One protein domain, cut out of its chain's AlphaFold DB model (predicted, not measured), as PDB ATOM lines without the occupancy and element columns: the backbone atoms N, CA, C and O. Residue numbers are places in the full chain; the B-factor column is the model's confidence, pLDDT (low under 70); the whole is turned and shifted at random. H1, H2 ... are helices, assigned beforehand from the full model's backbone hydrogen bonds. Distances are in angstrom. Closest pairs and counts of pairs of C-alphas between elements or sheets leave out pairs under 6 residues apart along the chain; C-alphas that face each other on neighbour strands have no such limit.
ATOM      1  N   ASP A  24     -67.923  51.045 189.313       95.75
ATOM      2  CA  ASP A  24     -68.558  51.847 190.357       95.75
ATOM      3  C   ASP A  24     -69.694  52.703 189.769       95.75
ATOM      4  O   ASP A  24     -69.537  53.875 189.414       95.75
ATOM      5  N   GLY A  25     -70.877  52.092 189.666       93.81
ATOM      6  CA  GLY A  25     -72.094  52.771 189.211       93.81
ATOM      7  C   GLY A  25     -72.510  53.945 190.109       93.81
ATOM      8  O   GLY A  25     -73.060  54.927 189.612       93.81
ATOM      9  N   SER A  26     -72.195  53.905 191.412       93.69
ATOM     10  CA  SER A  26     -72.514  55.008 192.329       93.69
ATOM     11  C   SER A  26     -71.650  56.230 192.040       93.69
ATOM     12  O   SER A  26     -72.159  57.353 191.999       93.69
ATOM     13  N   LEU A  27     -70.351  56.024 191.821       95.19
ATOM     14  CA  LEU A  27     -69.429  57.085 191.437       95.19
ATOM     15  C   LEU A  27     -69.810  57.693 190.083       95.19
ATOM     16  O   LEU A  27     -69.832  58.918 189.968       95.19
ATOM     17  N   LEU A  28     -70.175  56.866 189.096       95.25
ATOM     18  CA  LEU A  28     -70.670  57.347 187.800       95.25
ATOM     19  C   LEU A  28     -71.918  58.209 187.944       95.25
ATOM     20  O   LEU A  28     -71.944  59.327 187.435       95.25
ATOM     21  N   GLY A  29     -72.926  57.721 188.669       93.81
ATOM     22  CA  GLY A  29     -74.173  58.453 188.881       93.81
ATOM     23  C   GLY A  29     -73.955  59.808 189.558       93.81
ATOM     24  O   GLY A  29     -74.550  60.804 189.146       93.81
ATOM     25  N   LYS A  30     -73.058  59.871 190.552       94.94
ATOM     26  CA  LYS A  30     -72.677  61.123 191.231       94.94
ATOM     27  C   LYS A  30     -71.923  62.080 190.315       94.94
ATOM     28  O   LYS A  30     -72.202  63.274 190.329       94.94
ATOM     29  N   PHE A  31     -70.980  61.570 189.523       96.06
ATOM     30  CA  PHE A  31     -70.212  62.384 188.584       96.06
ATOM     31  C   PHE A  31     -71.104  62.982 187.487       96.06
ATOM     32  O   PHE A  31     -71.061  64.192 187.271       96.06
ATOM     33  N   ILE A  32     -71.950  62.165 186.849       95.12
ATOM     34  CA  ILE A  32     -72.890  62.620 185.812       95.12
ATOM     35  C   ILE A  32     -73.913  63.594 186.410       95.12
ATOM     36  O   ILE A  32     -74.175  64.631 185.812       95.12
ATOM     37  N   GLY A  33     -74.434  63.310 187.611       93.94
ATOM     38  CA  GLY A  33     -75.346  64.206 188.334       93.94
ATOM     39  C   GLY A  33     -74.733  65.581 188.595       93.94
ATOM     40  O   GLY A  33     -75.324  66.600 188.256       93.94
ATOM     41  N   ALA A  34     -73.506  65.614 189.122       94.62
ATOM     42  CA  ALA A  34     -72.788  66.864 189.356       94.62
ATOM     43  C   ALA A  34     -72.499  67.636 188.056       94.62
ATOM     44  O   ALA A  34     -72.600  68.861 188.049       94.62
ATOM     45  N   ALA A  35     -72.153  66.935 186.968       95.25
ATOM     46  CA  ALA A  35     -71.933  67.547 185.659       95.25
ATOM     47  C   ALA A  35     -73.230  68.142 185.079       95.25
ATOM     48  O   ALA A  35     -73.220  69.273 184.600       95.25
ATOM     49  N   PHE A  36     -74.349  67.417 185.179       94.88
ATOM     50  CA  PHE A  36     -75.664  67.876 184.725       94.88
ATOM     51  C   PHE A  36     -76.153  69.110 185.497       94.88
ATOM     52  O   PHE A  36     -76.626  70.068 184.892       94.88
ATOM     53  N   ASP A  37     -75.954  69.136 186.818       93.81
ATOM     54  CA  ASP A  37     -76.291  70.285 187.671       93.81
ATOM     55  C   ASP A  37     -75.322  71.478 187.500       93.81
ATOM     56  O   ASP A  37     -75.509  72.529 188.117       93.81
ATOM     57  N   GLY A  38     -74.251  71.331 186.707       93.94
ATOM     58  CA  GLY A  38     -73.209  72.349 186.541       93.94
ATOM     59  C   GLY A  38     -72.366  72.592 187.801       93.94
ATOM     60  O   GLY A  38     -71.724  73.639 187.935       93.94
ATOM     61  N   CYS A  39     -72.350  71.649 188.750       96.12
ATOM     62  CA  CYS A  39     -71.604  71.769 190.000       96.12
ATOM     63  C   CYS A  39     -70.136  71.356 189.823       96.12
ATOM     64  O   CYS A  39     -69.725  70.230 190.123       96.12
ATOM     65  N   THR A  40     -69.316  72.306 189.373       94.38
ATOM     66  CA  THR A  40     -67.905  72.079 189.018       94.38
ATOM     67  C   THR A  40     -67.048  71.530 190.162       94.38
ATOM     68  O   THR A  40     -66.160  70.714 189.922       94.38
ATOM     69  N   SER A  41     -67.315  71.908 191.420       94.56
ATOM     70  CA  SER A  41     -66.562  71.398 192.573       94.56
ATOM     71  C   SER A  41     -66.829  69.918 192.852       94.56
ATOM     72  O   SER A  41     -65.901  69.180 193.177       94.56
ATOM     73  N   CYS A  42     -68.086  69.475 192.730       95.50
ATOM     74  CA  CYS A  42     -68.445  68.066 192.901       95.50
ATOM     75  C   CYS A  42     -67.988  67.251 191.691       95.50
ATOM     76  O   CYS A  42     -67.443  66.160 191.855       95.50
ATOM     77  N   GLN A  43     -68.125  67.816 190.489       95.56
ATOM     78  CA  GLN A  43     -67.628  67.216 189.260       95.56
ATOM     79  C   GLN A  43     -66.119  66.937 189.344       95.56
ATOM     80  O   GLN A  43     -65.723  65.794 189.142       95.56
ATOM     81  N   ASP A  44     -65.275  67.914 189.702       96.88
ATOM     82  CA  ASP A  44     -63.814  67.711 189.784       96.88
ATOM     83  C   ASP A  44     -63.410  66.750 190.919       96.88
ATOM     84  O   ASP A  44     -62.507  65.919 190.752       96.88
ATOM     85  N   ALA A  45     -64.115  66.788 192.056       96.38
ATOM     86  CA  ALA A  45     -63.895  65.845 193.151       96.38
ATOM     87  C   ALA A  45     -64.192  64.396 192.724       96.38
ATOM     88  O   ALA A  45     -63.367  63.506 192.943       96.38
ATOM     89  N   HIS A  46     -65.335  64.151 192.078       97.38
ATOM     90  CA  HIS A  46     -65.696  62.821 191.582       97.38
ATOM     91  C   HIS A  46     -64.818  62.385 190.411       97.38
ATOM     92  O   HIS A  46     -64.371  61.241 190.387       97.38
ATOM     93  N   LEU A  47     -64.488  63.299 189.495       97.88
ATOM     94  CA  LEU A  47     -63.573  63.049 188.385       97.88
ATOM     95  C   LEU A  47     -62.200  62.594 188.882       97.88
ATOM     96  O   LEU A  47     -61.625  61.660 188.333       97.88
ATOM     97  N   THR A  48     -61.681  63.212 189.946       98.06
ATOM     98  CA  THR A  48     -60.392  62.838 190.547       98.06
ATOM     99  C   THR A  48     -60.362  61.380 191.012       98.06
ATOM    100  O   THR A  48     -59.328  60.729 190.870       98.06
ATOM    101  N   ILE A  49     -61.484  60.859 191.514       97.62
ATOM    102  CA  ILE A  49     -61.624  59.452 191.912       97.62
ATOM    103  C   ILE A  49     -61.828  58.574 190.670       97.62
ATOM    104  O   ILE A  49     -61.124  57.583 190.495       97.62
ATOM    105  N   LEU A  50     -62.735  58.978 189.775       97.31
ATOM    106  CA  LEU A  50     -63.125  58.227 188.580       97.31
ATOM    107  C   LEU A  50     -61.927  57.909 187.681       97.31
ATOM    108  O   LEU A  50     -61.789  56.780 187.229       97.31
ATOM    109  N   VAL A  51     -60.998  58.850 187.487       98.31
ATOM    110  CA  VAL A  51     -59.829  58.642 186.608       98.31
ATOM    111  C   VAL A  51     -58.772  57.692 187.184       98.31
ATOM    112  O   VAL A  51     -57.845  57.299 186.469       98.31
ATOM    113  N   GLN A  52     -58.877  57.315 188.461       98.25
ATOM    114  CA  GLN A  52     -58.062  56.244 189.045       98.25
ATOM    115  C   GLN A  52     -58.667  54.859 188.784       98.25
ATOM    116  O   GLN A  52     -57.963  53.858 188.889       98.25
ATOM    117  N   ASP A  53     -59.939  54.807 188.396       97.44
ATOM    118  CA  ASP A  53     -60.684  53.588 188.128       97.44
ATOM    119  C   ASP A  53     -60.958  53.450 186.622       97.44
ATOM    120  O   ASP A  53     -61.877  54.044 186.047       97.44
ATOM    121  N   ALA A  54     -60.099  52.678 185.955       97.75
ATOM    122  CA  ALA A  54     -60.175  52.494 184.513       97.75
ATOM    123  C   ALA A  54     -61.488  51.841 184.040       97.75
ATOM    124  O   ALA A  54     -62.069  52.391 183.104       97.75
ATOM    125  N   PRO A  55     -61.988  50.739 184.645       97.62
ATOM    126  CA  PRO A  55     -63.319  50.209 184.347       97.62
ATOM    127  C   PRO A  55     -64.429  51.262 184.416       97.62
ATOM    128  O   PRO A  55     -65.220  51.407 183.485       97.62
ATOM    129  N   THR A  56     -64.458  52.052 185.486       97.44
ATOM    130  CA  THR A  56     -65.490  53.079 185.665       97.44
ATOM    131  C   THR A  56     -65.360  54.202 184.631       97.44
ATOM    132  O   THR A  56     -66.362  54.641 184.067       97.44
ATOM    133  N   THR A  57     -64.137  54.606 184.281       98.44
ATOM    134  CA  THR A  57     -63.901  55.568 183.189       98.44
ATOM    135  C   THR A  57     -64.336  55.021 181.826       98.44
ATOM    136  O   THR A  57     -64.994  55.723 181.060       98.44
ATOM    137  N   ALA A  58     -64.002  53.768 181.514       98.19
ATOM    138  CA  ALA A  58     -64.374  53.133 180.253       98.19
ATOM    139  C   ALA A  58     -65.898  53.044 180.109       98.19
ATOM    140  O   ALA A  58     -66.437  53.363 179.048       98.19
ATOM    141  N   ARG A  59     -66.602  52.711 181.197       97.81
ATOM    142  CA  ARG A  59     -68.066  52.703 181.216       97.81
ATOM    143  C   ARG A  59     -68.664  54.076 180.912       97.81
ATOM    144  O   ARG A  59     -69.658  54.146 180.198       97.81
ATOM    145  N   LEU A  60     -68.084  55.162 181.423       98.06
ATOM    146  CA  LEU A  60     -68.545  56.518 181.101       98.06
ATOM    147  C   LEU A  60     -68.457  56.799 179.592       98.06
ATOM    148  O   LEU A  60     -69.404  57.319 179.005       98.06
ATOM    149  N   VAL A  61     -67.338  56.429 178.964       98.19
ATOM    150  CA  VAL A  61     -67.128  56.588 177.515       98.19
ATOM    151  C   VAL A  61     -68.117  55.737 176.720       98.19
ATOM    152  O   VAL A  61     -68.720  56.230 175.766       98.19
ATOM    153  N   GLU A  62     -68.338  54.491 177.134       97.31
ATOM    154  CA  GLU A  62     -69.332  53.603 176.529       97.31
ATOM    155  C   GLU A  62     -70.744  54.198 176.606       97.31
ATOM    156  O   GLU A  62     -71.449  54.236 175.599       97.31
ATOM    157  N   LEU A  63     -71.148  54.711 177.773       96.19
ATOM    158  CA  LEU A  63     -72.452  55.351 177.958       96.19
ATOM    159  C   LEU A  63     -72.618  56.570 177.044       96.19
ATOM    160  O   LEU A  63     -73.670  56.716 176.424       96.19
ATOM    161  N   ALA A  64     -71.584  57.404 176.906       97.12
ATOM    162  CA  ALA A  64     -71.602  58.524 175.967       97.12
ATOM    163  C   ALA A  64     -71.769  58.044 174.515       97.12
ATOM    164  O   ALA A  64     -72.595  58.584 173.782       97.12
ATOM    165  N   CYS A  65     -71.053  56.990 174.107       96.56
ATOM    166  CA  CYS A  65     -71.183  56.412 172.767       96.56
ATOM    167  C   CYS A  65     -72.593  55.867 172.504       96.56
ATOM    168  O   CYS A  65     -73.172  56.145 171.455       96.56
ATOM    169  N   VAL A  66     -73.159  55.126 173.463       95.06
ATOM    170  CA  VAL A  66     -74.530  54.602 173.382       95.06
ATOM    171  C   VAL A  66     -75.538  55.747 173.289       95.06
ATOM    172  O   VAL A  66     -76.421  55.700 172.434       95.06
ATOM    173  N   GLY A  67     -75.387  56.789 174.110       95.06
ATOM    174  CA  GLY A  67     -76.253  57.968 174.080       95.06
ATOM    175  C   GLY A  67     -76.225  58.672 172.723       95.06
ATOM    176  O   GLY A  67     -77.275  58.912 172.128       95.06
ATOM    177  N   VAL A  68     -75.029  58.930 172.183       95.88
ATOM    178  CA  VAL A  68     -74.864  59.540 170.853       95.88
ATOM    179  C   VAL A  68     -75.482  58.657 169.768       95.88
ATOM    180  O   VAL A  68     -76.236  59.148 168.929       95.88
ATOM    181  N   GLN A  69     -75.221  57.347 169.801       94.88
ATOM    182  CA  GLN A  69     -75.778  56.409 168.830       94.88
ATOM    183  C   GLN A  69     -77.311  56.381 168.869       94.88
ATOM    184  O   GLN A  69     -77.943  56.343 167.814       94.88
ATOM    185  N   GLN A  70     -77.915  56.424 170.058       94.62
ATOM    186  CA  GLN A  70     -79.369  56.467 170.218       94.62
ATOM    187  C   GLN A  70     -79.968  57.784 169.714       94.62
ATOM    188  O   GLN A  70     -81.009  57.762 169.061       94.62
ATOM    189  N   ALA A  71     -79.308  58.915 169.970       95.00
ATOM    190  CA  ALA A  71     -79.795  60.231 169.566       95.00
ATOM    191  C   ALA A  71     -79.632  60.506 168.062       95.00
ATOM    192  O   ALA A  71     -80.481  61.154 167.453       95.00
ATOM    193  N   MET A  72     -78.547  60.017 167.453       93.88
ATOM    194  CA  MET A  72     -78.161  60.363 166.077       93.88
ATOM    195  C   MET A  72     -78.307  59.207 165.077       93.88
ATOM    196  O   MET A  72     -78.078  59.394 163.883       93.88
ATOM    197  N   GLY A  73     -78.664  58.004 165.537       93.94
ATOM    198  CA  GLY A  73     -78.734  56.800 164.701       93.94
ATOM    199  C   GLY A  73     -77.366  56.208 164.335       93.94
ATOM    200  O   GLY A  73     -77.289  55.321 163.485       93.94
ATOM    201  N   GLY A  74     -76.285  56.686 164.957       93.44
ATOM    202  CA  GLY A  74     -74.909  56.260 164.703       93.44
ATOM    203  C   GLY A  74     -73.890  57.151 165.411       93.44
ATOM    204  O   GLY A  74     -74.247  58.197 165.948       93.44
ATOM    205  N   LEU A  75     -72.617  56.741 165.408       93.75
ATOM    206  CA  LEU A  75     -71.511  57.571 165.890       93.75
ATOM    207  C   LEU A  75     -71.026  58.502 164.763       93.75
ATOM    208  O   LEU A  75     -70.617  58.008 163.708       93.75
ATOM    209  N   PRO A  76     -71.053  59.832 164.956       93.69
ATOM    210  CA  PRO A  76     -70.514  60.783 163.994       93.69
ATOM    211  C   PRO A  76     -69.019  60.570 163.733       93.69
ATOM    212  O   PRO A  76     -68.238  60.349 164.659       93.69
ATOM    213  N   ALA A  77     -68.596  60.703 162.472       92.94
ATOM    214  CA  ALA A  77     -67.209  60.457 162.068       92.94
ATOM    215  C   ALA A  77     -66.190  61.366 162.786       92.94
ATOM    216  O   ALA A  77     -65.066  60.945 163.050       92.94
ATOM    217  N   ASN A  78     -66.584  62.589 163.157       92.62
ATOM    218  CA  ASN A  78     -65.752  63.524 163.921       92.62
ATOM    219  C   ASN A  78     -65.415  63.026 165.335       92.62
ATOM    220  O   ASN A  78     -64.405  63.465 165.882       92.62
ATOM    221  N   LEU A  79     -66.203  62.104 165.905       93.38
ATOM    222  CA  LEU A  79     -65.912  61.472 167.200       93.38
ATOM    223  C   LEU A  79     -64.933  60.295 167.089       93.38
ATOM    224  O   LEU A  79     -64.437  59.817 168.103       93.38
ATOM    225  N   THR A  80     -64.625  59.838 165.875       92.62
ATOM    226  CA  THR A  80     -63.680  58.736 165.612       92.62
ATOM    227  C   THR A  80     -62.434  59.186 164.852       92.62
ATOM    228  O   THR A  80     -61.396  58.534 164.919       92.62
ATOM    229  N   ASP A  81     -62.508  60.310 164.139       92.88
ATOM    230  CA  ASP A  81     -61.393  60.853 163.370       92.88
ATOM    231  C   ASP A  81     -60.379  61.569 164.275       92.88
ATOM    232  O   ASP A  81     -60.622  62.645 164.824       92.88
ATOM    233  N   LEU A  82     -59.187  60.987 164.404       91.75
ATOM    234  CA  LEU A  82     -58.103  61.541 165.214       91.75
ATOM    235  C   LEU A  82     -57.538  62.862 164.673       91.75
ATOM    236  O   LEU A  82     -56.907  63.587 165.450       91.75
ATOM    237  N   ALA A  83     -57.743  63.160 163.387       91.56
ATOM    238  CA  ALA A  83     -57.337  64.404 162.737       91.56
ATOM    239  C   ALA A  83     -58.429  65.488 162.773       91.56
ATOM    240  O   ALA A  83     -58.189  66.612 162.330       91.56
ATOM    241  N   SER A  84     -59.605  65.170 163.319       90.12
ATOM    242  CA  SER A  84     -60.721  66.100 163.447       90.12
ATOM    243  C   SER A  84     -60.358  67.332 164.280       90.12
ATOM    244  O   SER A  84     -59.683  67.229 165.309       90.12
ATOM    245  N   SER A  85     -60.869  68.496 163.867       90.25
ATOM    246  CA  SER A  85     -60.822  69.748 164.637       90.25
ATOM    247  C   SER A  85     -61.951  69.867 165.670       90.25
ATOM    248  O   SER A  85     -62.169  70.944 166.220       90.25
ATOM    249  N   ASP A  86     -62.717  68.794 165.875       92.38
ATOM    250  CA  ASP A  86     -63.787  68.714 166.864       92.38
ATOM    251  C   ASP A  86     -63.262  68.958 168.293       92.38
ATOM    252  O   ASP A  86     -62.159  68.499 168.617       92.38
ATOM    253  N   PRO A  87     -64.031  69.651 169.159       92.88
ATOM    254  CA  PRO A  87     -63.612  69.975 170.525       92.88
ATOM    255  C   PRO A  87     -63.428  68.759 171.442       92.88
ATOM    256  O   PRO A  87     -62.859  68.911 172.523       92.88
ATOM    257  N   SER A  88     -63.875  67.565 171.042       96.00
ATOM    258  CA  SER A  88     -63.605  66.327 171.773       96.00
ATOM    259  C   SER A  88     -62.108  66.148 172.040       96.00
ATOM    260  O   SER A  88     -61.251  66.535 171.239       96.00
ATOM    261  N   SER A  89     -61.762  65.513 173.154       97.31
ATOM    262  CA  SER A  89     -60.372  65.153 173.421       97.31
ATOM    263  C   SER A  89     -59.881  64.082 172.446       97.31
ATOM    264  O   SER A  89     -60.648  63.254 171.941       97.31
ATOM    265  N   ARG A  90     -58.571  64.071 172.177       97.38
ATOM    266  CA  ARG A  90     -57.953  63.026 171.351       97.38
ATOM    267  C   ARG A  90     -58.116  61.654 172.009       97.38
ATOM    268  O   ARG A  90     -58.330  60.667 171.314       97.38
ATOM    269  N   GLU A  91     -58.031  61.608 173.331       98.44
ATOM    270  CA  GLU A  91     -58.147  60.418 174.167       98.44
ATOM    271  C   GLU A  91     -59.540  59.802 174.053       98.44
ATOM    272  O   GLU A  91     -59.653  58.600 173.821       98.44
ATOM    273  N   PHE A  92     -60.596  60.622 174.109       98.44
ATOM    274  CA  PHE A  92     -61.954  60.154 173.838       98.44
ATOM    275  C   PHE A  92     -62.044  59.536 172.441       98.44
ATOM    276  O   PHE A  92     -62.434  58.377 172.310       98.44
ATOM    277  N   ARG A  93     -61.595  60.251 171.398       98.06
ATOM    278  CA  ARG A  93     -61.654  59.746 170.016       98.06
ATOM    279  C   ARG A  93     -60.878  58.443 169.820       98.06
ATOM    280  O   ARG A  93     -61.334  57.572 169.088       98.06
ATOM    281  N   LEU A  94     -59.736  58.279 170.491       97.81
ATOM    282  CA  LEU A  94     -58.959  57.034 170.476       97.81
ATOM    283  C   LEU A  94     -59.750  55.848 171.039       97.81
ATOM    284  O   LEU A  94     -59.676  54.753 170.480       97.81
ATOM    285  N   LEU A  95     -60.496  56.062 172.125       98.31
ATOM    286  CA  LEU A  95     -61.350  55.038 172.722       98.31
ATOM    287  C   LEU A  95     -62.552  54.731 171.825       98.31
ATOM    288  O   LEU A  95     -62.790  53.564 171.522       98.31
ATOM    289  N   VAL A  96     -63.255  55.751 171.323       97.62
ATOM    290  CA  VAL A  96     -64.406  55.549 170.427       97.62
ATOM    291  C   VAL A  96     -63.993  54.820 169.147       97.62
ATOM    292  O   VAL A  96     -64.654  53.865 168.743       97.62
ATOM    293  N   ALA A  97     -62.871  55.207 168.533       97.19
ATOM    294  CA  ALA A  97     -62.336  54.529 167.355       97.19
ATOM    295  C   ALA A  97     -61.985  53.060 167.646       97.19
ATOM    296  O   ALA A  97     -62.292  52.190 166.832       97.19
ATOM    297  N   ALA A  98     -61.396  52.768 168.812       97.50
ATOM    298  CA  ALA A  98     -61.122  51.393 169.231       97.50
ATOM    299  C   ALA A  98     -62.415  50.582 169.376       97.50
ATOM    300  O   ALA A  98     -62.528  49.494 168.818       97.50
ATOM    301  N   GLY A  99     -63.416  51.141 170.061       96.25
ATOM    302  CA  GLY A  99     -64.714  50.499 170.252       96.25
ATOM    303  C   GLY A  99     -65.426  50.209 168.930       96.25
ATOM    304  O   GLY A  99     -65.958  49.116 168.746       96.25
ATOM    305  N   LEU A 100     -65.387  51.161 167.992       94.69
ATOM    306  CA  LEU A 100     -66.053  51.047 166.696       94.69
ATOM    307  C   LEU A 100     -65.353  50.072 165.738       94.69
ATOM    308  O   LEU A 100     -66.029  49.314 165.044       94.69
ATOM    309  N   HIS A 101     -64.021  50.117 165.650       94.81
ATOM    310  CA  HIS A 101     -63.270  49.371 164.633       94.81
ATOM    311  C   HIS A 101     -62.729  48.028 165.123       94.81
ATOM    312  O   HIS A 101     -62.578  47.106 164.324       94.81
ATOM    313  N   GLU A 102     -62.425  47.917 166.414       95.75
ATOM    314  CA  GLU A 102     -61.757  46.752 167.005       95.75
ATOM    315  C   GLU A 102     -62.644  46.041 168.041       95.75
ATOM    316  O   GLU A 102     -62.385  44.889 168.386       95.75
ATOM    317  N   GLY A 103     -63.724  46.690 168.482       95.12
ATOM    318  CA  GLY A 103     -64.711  46.149 169.409       95.12
ATOM    319  C   GLY A 103     -64.600  46.736 170.813       95.12
ATOM    320  O   GLY A 103     -63.567  47.271 171.222       95.12
ATOM    321  N   ASN A 104     -65.691  46.619 171.575       94.25
ATOM    322  CA  ASN A 104     -65.809  47.235 172.897       94.25
ATOM    323  C   ASN A 104     -64.686  46.775 173.838       94.25
ATOM    324  O   ASN A 104     -64.031  47.608 174.451       94.25
ATOM    325  N   ASP A 105     -64.372  45.478 173.882       96.75
ATOM    326  CA  ASP A 105     -63.317  44.939 174.753       96.75
ATOM    327  C   ASP A 105     -61.954  45.621 174.542       96.75
ATOM    328  O   ASP A 105     -61.207  45.838 175.499       96.75
ATOM    329  N   VAL A 106     -61.655  46.039 173.307       97.69
ATOM    330  CA  VAL A 106     -60.428  46.771 172.970       97.69
ATOM    331  C   VAL A 106     -60.475  48.209 173.489       97.69
ATOM    332  O   VAL A 106     -59.468  48.704 173.995       97.69
ATOM    333  N   MET A 107     -61.633  48.875 173.445       98.12
ATOM    334  CA  MET A 107     -61.824  50.175 174.104       98.12
ATOM    335  C   MET A 107     -61.552  50.072 175.613       98.12
ATOM    336  O   MET A 107     -60.805  50.887 176.160       98.12
ATOM    337  N   TRP A 108     -62.112  49.059 176.284       98.06
ATOM    338  CA  TRP A 108     -61.900  48.833 177.718       98.06
ATOM    339  C   TRP A 108     -60.427  48.572 178.050       98.06
ATOM    340  O   TRP A 108     -59.896  49.161 178.995       98.06
ATOM    341  N   ALA A 109     -59.746  47.740 177.254       97.94
ATOM    342  CA  ALA A 109     -58.318  47.480 177.409       97.94
ATOM    343  C   ALA A 109     -57.481  48.759 177.238       97.94
ATOM    344  O   ALA A 109     -56.670  49.080 178.106       97.94
ATOM    345  N   ARG A 110     -57.743  49.559 176.196       98.25
ATOM    346  CA  ARG A 110     -57.034  50.831 175.970       98.25
ATOM    347  C   ARG A 110     -57.256  51.839 177.092       98.25
ATOM    348  O   ARG A 110     -56.316  52.502 177.515       98.25
ATOM    349  N   CYS A 111     -58.473  51.935 177.621       98.38
ATOM    350  CA  CYS A 111     -58.750  52.805 178.765       98.38
ATOM    351  C   CYS A 111     -57.977  52.366 180.027       98.38
ATOM    352  O   CYS A 111     -57.568  53.202 180.842       98.38
ATOM    353  N   ALA A 112     -57.733  51.061 180.189       97.75
ATOM    354  CA  ALA A 112     -56.902  50.532 181.269       97.75
ATOM    355  C   ALA A 112     -55.410  50.860 181.106       97.75
ATOM    356  O   ALA A 112     -54.727  51.043 182.112       97.75
ATOM    357  N   GLU A 113     -54.922  50.978 179.872       98.06
ATOM    358  CA  GLU A 113     -53.533  51.341 179.559       98.06
ATOM    359  C   GLU A 113     -53.258  52.849 179.662       98.06
ATOM    360  O   GLU A 113     -52.114  53.251 179.874       98.06
ATOM    361  N   MET A 114     -54.293  53.687 179.556       98.62
ATOM    362  CA  MET A 114     -54.170  55.140 179.675       98.62
ATOM    363  C   MET A 114     -53.663  55.587 181.054       98.62
ATOM    364  O   MET A 114     -53.998  55.023 182.100       98.62
ATOM    365  N   ALA A 115     -52.913  56.680 181.083       98.44
ATOM    366  CA  ALA A 115     -52.598  57.397 182.306       98.44
ATOM    367  C   ALA A 115     -53.856  58.092 182.874       98.44
ATOM    368  O   ALA A 115     -54.770  58.449 182.124       98.44
ATOM    369  N   PRO A 116     -53.914  58.389 184.187       98.44
ATOM    370  CA  PRO A 116     -55.045  59.112 184.775       98.44
ATOM    371  C   PRO A 116     -55.349  60.465 184.110       98.44
ATOM    372  O   PRO A 116     -56.504  60.873 184.046       98.44
ATOM    373  N   VAL A 117     -54.331  61.167 183.595       98.38
ATOM    374  CA  VAL A 117     -54.517  62.439 182.871       98.38
ATOM    375  C   VAL A 117     -55.213  62.242 181.520       98.38
ATOM    376  O   VAL A 117     -56.065  63.045 181.152       98.38
ATOM    377  N   GLU A 118     -54.922  61.146 180.823       98.69
ATOM    378  CA  GLU A 118     -55.559  60.803 179.548       98.69
ATOM    379  C   GLU A 118     -57.009  60.361 179.780       98.69
ATOM    380  O   GLU A 118     -57.932  60.841 179.121       98.69
ATOM    381  N   ARG A 119     -57.234  59.541 180.816       98.75
ATOM    382  CA  ARG A 119     -58.582  59.192 181.286       98.75
ATOM    383  C   ARG A 119     -59.396  60.420 181.681       98.75
ATOM    384  O   ARG A 119     -60.583  60.470 181.380       98.75
ATOM    385  N   ARG A 120     -58.776  61.429 182.305       98.69
ATOM    386  CA  ARG A 120     -59.436  62.701 182.645       98.69
ATOM    387  C   ARG A 120     -59.930  63.430 181.397       98.69
ATOM    388  O   ARG A 120     -61.072  63.879 181.380       98.69
ATOM    389  N   ALA A 121     -59.093  63.533 180.367       98.50
ATOM    390  CA  ALA A 121     -59.472  64.153 179.100       98.50
ATOM    391  C   ALA A 121     -60.641  63.408 178.430       98.50
ATOM    392  O   ALA A 121     -61.629  64.039 178.048       98.50
ATOM    393  N   ALA A 122     -60.575  62.073 178.375       98.62
ATOM    394  CA  ALA A 122     -61.655  61.254 177.830       98.62
ATOM    395  C   ALA A 122     -62.964  61.391 178.630       98.62
ATOM    396  O   ALA A 122     -64.030  61.576 178.043       98.62
ATOM    397  N   ALA A 123     -62.881  61.347 179.963       98.62
ATOM    398  CA  ALA A 123     -64.028  61.452 180.859       98.62
ATOM    399  C   ALA A 123     -64.736  62.809 180.762       98.62
ATOM    400  O   ALA A 123     -65.962  62.845 180.757       98.62
ATOM    401  N   ASN A 124     -63.989  63.911 180.639       98.31
ATOM    402  CA  ASN A 124     -64.583  65.236 180.449       98.31
ATOM    403  C   ASN A 124     -65.387  65.309 179.150       98.31
ATOM    404  O   ASN A 124     -66.556  65.669 179.184       98.31
ATOM    405  N   THR A 125     -64.810  64.872 178.026       98.38
ATOM    406  CA  THR A 125     -65.541  64.826 176.748       98.38
ATOM    407  C   THR A 125     -66.786  63.940 176.831       98.38
ATOM    408  O   THR A 125     -67.848  64.328 176.352       98.38
ATOM    409  N   ALA A 126     -66.681  62.763 177.453       98.31
ATOM    410  CA  ALA A 126     -67.820  61.867 177.625       98.31
ATOM    411  C   ALA A 126     -68.935  62.500 178.479       98.31
ATOM    412  O   ALA A 126     -70.112  62.362 178.150       98.31
ATOM    413  N   ALA A 127     -68.571  63.222 179.544       97.44
ATOM    414  CA  ALA A 127     -69.514  63.952 180.384       97.44
ATOM    415  C   ALA A 127     -70.207  65.082 179.616       97.44
ATOM    416  O   ALA A 127     -71.431  65.164 179.654       97.44
ATOM    417  N   ASP A 128     -69.448  65.901 178.884       97.06
ATOM    418  CA  ASP A 128     -69.982  67.020 178.100       97.06
ATOM    419  C   ASP A 128     -70.994  66.531 177.052       97.06
ATOM    420  O   ASP A 128     -72.064  67.121 176.894       97.06
ATOM    421  N   LEU A 129     -70.696  65.410 176.384       96.69
ATOM    422  CA  LEU A 129     -71.620  64.770 175.448       96.69
ATOM    423  C   LEU A 129     -72.890  64.282 176.148       96.69
ATOM    424  O   LEU A 129     -73.986  64.568 175.680       96.69
ATOM    425  N   LEU A 130     -72.765  63.565 177.269       95.44
ATOM    426  CA  LEU A 130     -73.928  63.071 178.011       95.44
ATOM    427  C   LEU A 130     -74.816  64.218 178.501       95.44
ATOM    428  O   LEU A 130     -76.030  64.155 178.331       95.44
ATOM    429  N   VAL A 131     -74.228  65.276 179.064       94.94
ATOM    430  CA  VAL A 131     -74.970  66.460 179.517       94.94
ATOM    431  C   VAL A 131     -75.677  67.135 178.344       94.94
ATOM    432  O   VAL A 131     -76.869  67.405 178.443       94.94
ATOM    433  N   GLY A 132     -74.987  67.327 177.215       94.44
ATOM    434  CA  GLY A 132     -75.578  67.932 176.018       94.44
ATOM    435  C   GLY A 132     -76.668  67.089 175.344       94.44
ATOM    436  O   GLY A 132     -77.475  67.634 174.599       94.44
ATOM    437  N   LEU A 133     -76.724  65.777 175.598       91.62
ATOM    438  CA  LEU A 133     -77.800  64.900 175.116       91.62
ATOM    439  C   LEU A 133     -79.038  64.908 176.027       91.62
ATOM    440  O   LEU A 133     -80.112  64.497 175.594       91.62
ATOM    441  N   MET A 134     -78.885  65.325 177.286       85.38
ATOM    442  CA  MET A 134     -79.961  65.372 178.284       85.38
ATOM    443  C   MET A 134     -80.631  66.749 178.388       85.38
ATOM    444  O   MET A 134     -81.669  66.861 179.043       85.38
ATOM    445  N   SER A 135     -80.034  67.782 177.786       77.88
ATOM    446  CA  SER A 135     -80.536  69.163 177.754       77.88
ATOM    447  C   SER A 135     -81.434  69.428 176.553       77.88
ATOM    448  O   SER A 135     -82.504  70.048 176.746       77.88
TER     449      SER A 135
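This is residues 24 to 135 of the 135 residues of an uncharacterized protein of Pseudonocardia kunmingensis (UniProt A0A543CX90). Two long helices, H3 and H6, lie side by side as the core, and a helical hairpin packs on each side of them: H1 and H2 on one side, H4 and H5 on the other. A long link, residues 73 to 89, loops from the end of H3 to the start of H4. The printed part has 112 residues with six named helices, H1 to H6 in order along the chain, and no named strand; the class is all helix. The whole is compact and rounded, with a radius of gyration of the C-alphas of 12.8 A and spans of 34 by 31 by 24 A.

H3, residues 54 to 72, and H6, residues 116 to 134, are the hubs, touching four helices each. They touch at a shallow tilt of 31 degrees, the same way; their closest C-alphas, of Ala 64 and Ala 126, are 5.3 A apart. H1, residues 25 to 36, and H2, residues 40 to 50, form a hairpin at a shallow tilt of 27 degrees, opposite ways, with the C-alphas of Ala 34 and Gln 43 closest at 5.2 A. H1 touches H6 with residues 32 to 36 alone, at a steep tilt of 64 degrees; the closest C-alphas, of Phe 36 and Val 131, are 5.4 A apart. H2 and H6 only just touch, with 3 pairs of C-alphas within 8 A, the closest being those of Leu 47 and Arg 120 at 7.1 A. H4, residues 90 to 101, and H5, residues 104 to 113, form the other hairpin at a shallow tilt of 32 degrees, opposite ways, with the C-alphas of Gly 99 and Met 107 closest at 4.8 A. H4 touches H6 with residues 90 to 93 alone, about perpendicular at 74 degrees; the closest C-alphas, of Phe 92 and Ala 122, are 4.2 A apart. H5 touches H3 at a steep tilt of 41 degrees, with the C-alphas of Ala 54 and Ala 112 closest at 5.0 A. H1 and H2 are apart from H4 and H5. Every O i to N i+4 pair is within hydrogen-bond range in H1, H3, H4, H5 and H6; in H2 it is 6 of 7.

H3 measures 26.9 A from first to last C-alpha and H6 26.5 A. H1 measures 16.2 A, H4 16.1 A, H2 14.7 A and H5 14.6 A. C-alpha 25, where H1 begins, is at (-72.094, 52.771, 189.211). C-alpha 54, where H3 begins, is at (-60.175, 52.494, 184.513), and C-alpha 134, where H6 ends, is at (-79.961, 65.372, 178.284).

The two C-alphas farthest apart, of Ser 41 and Glu 102, are 35.8 A apart. The printed part has no cut. The link from H3 to H4, 17 residues, is long; the other links are tight. The mean pLDDT of the printed part is 95.8, and no printed residue is under 70.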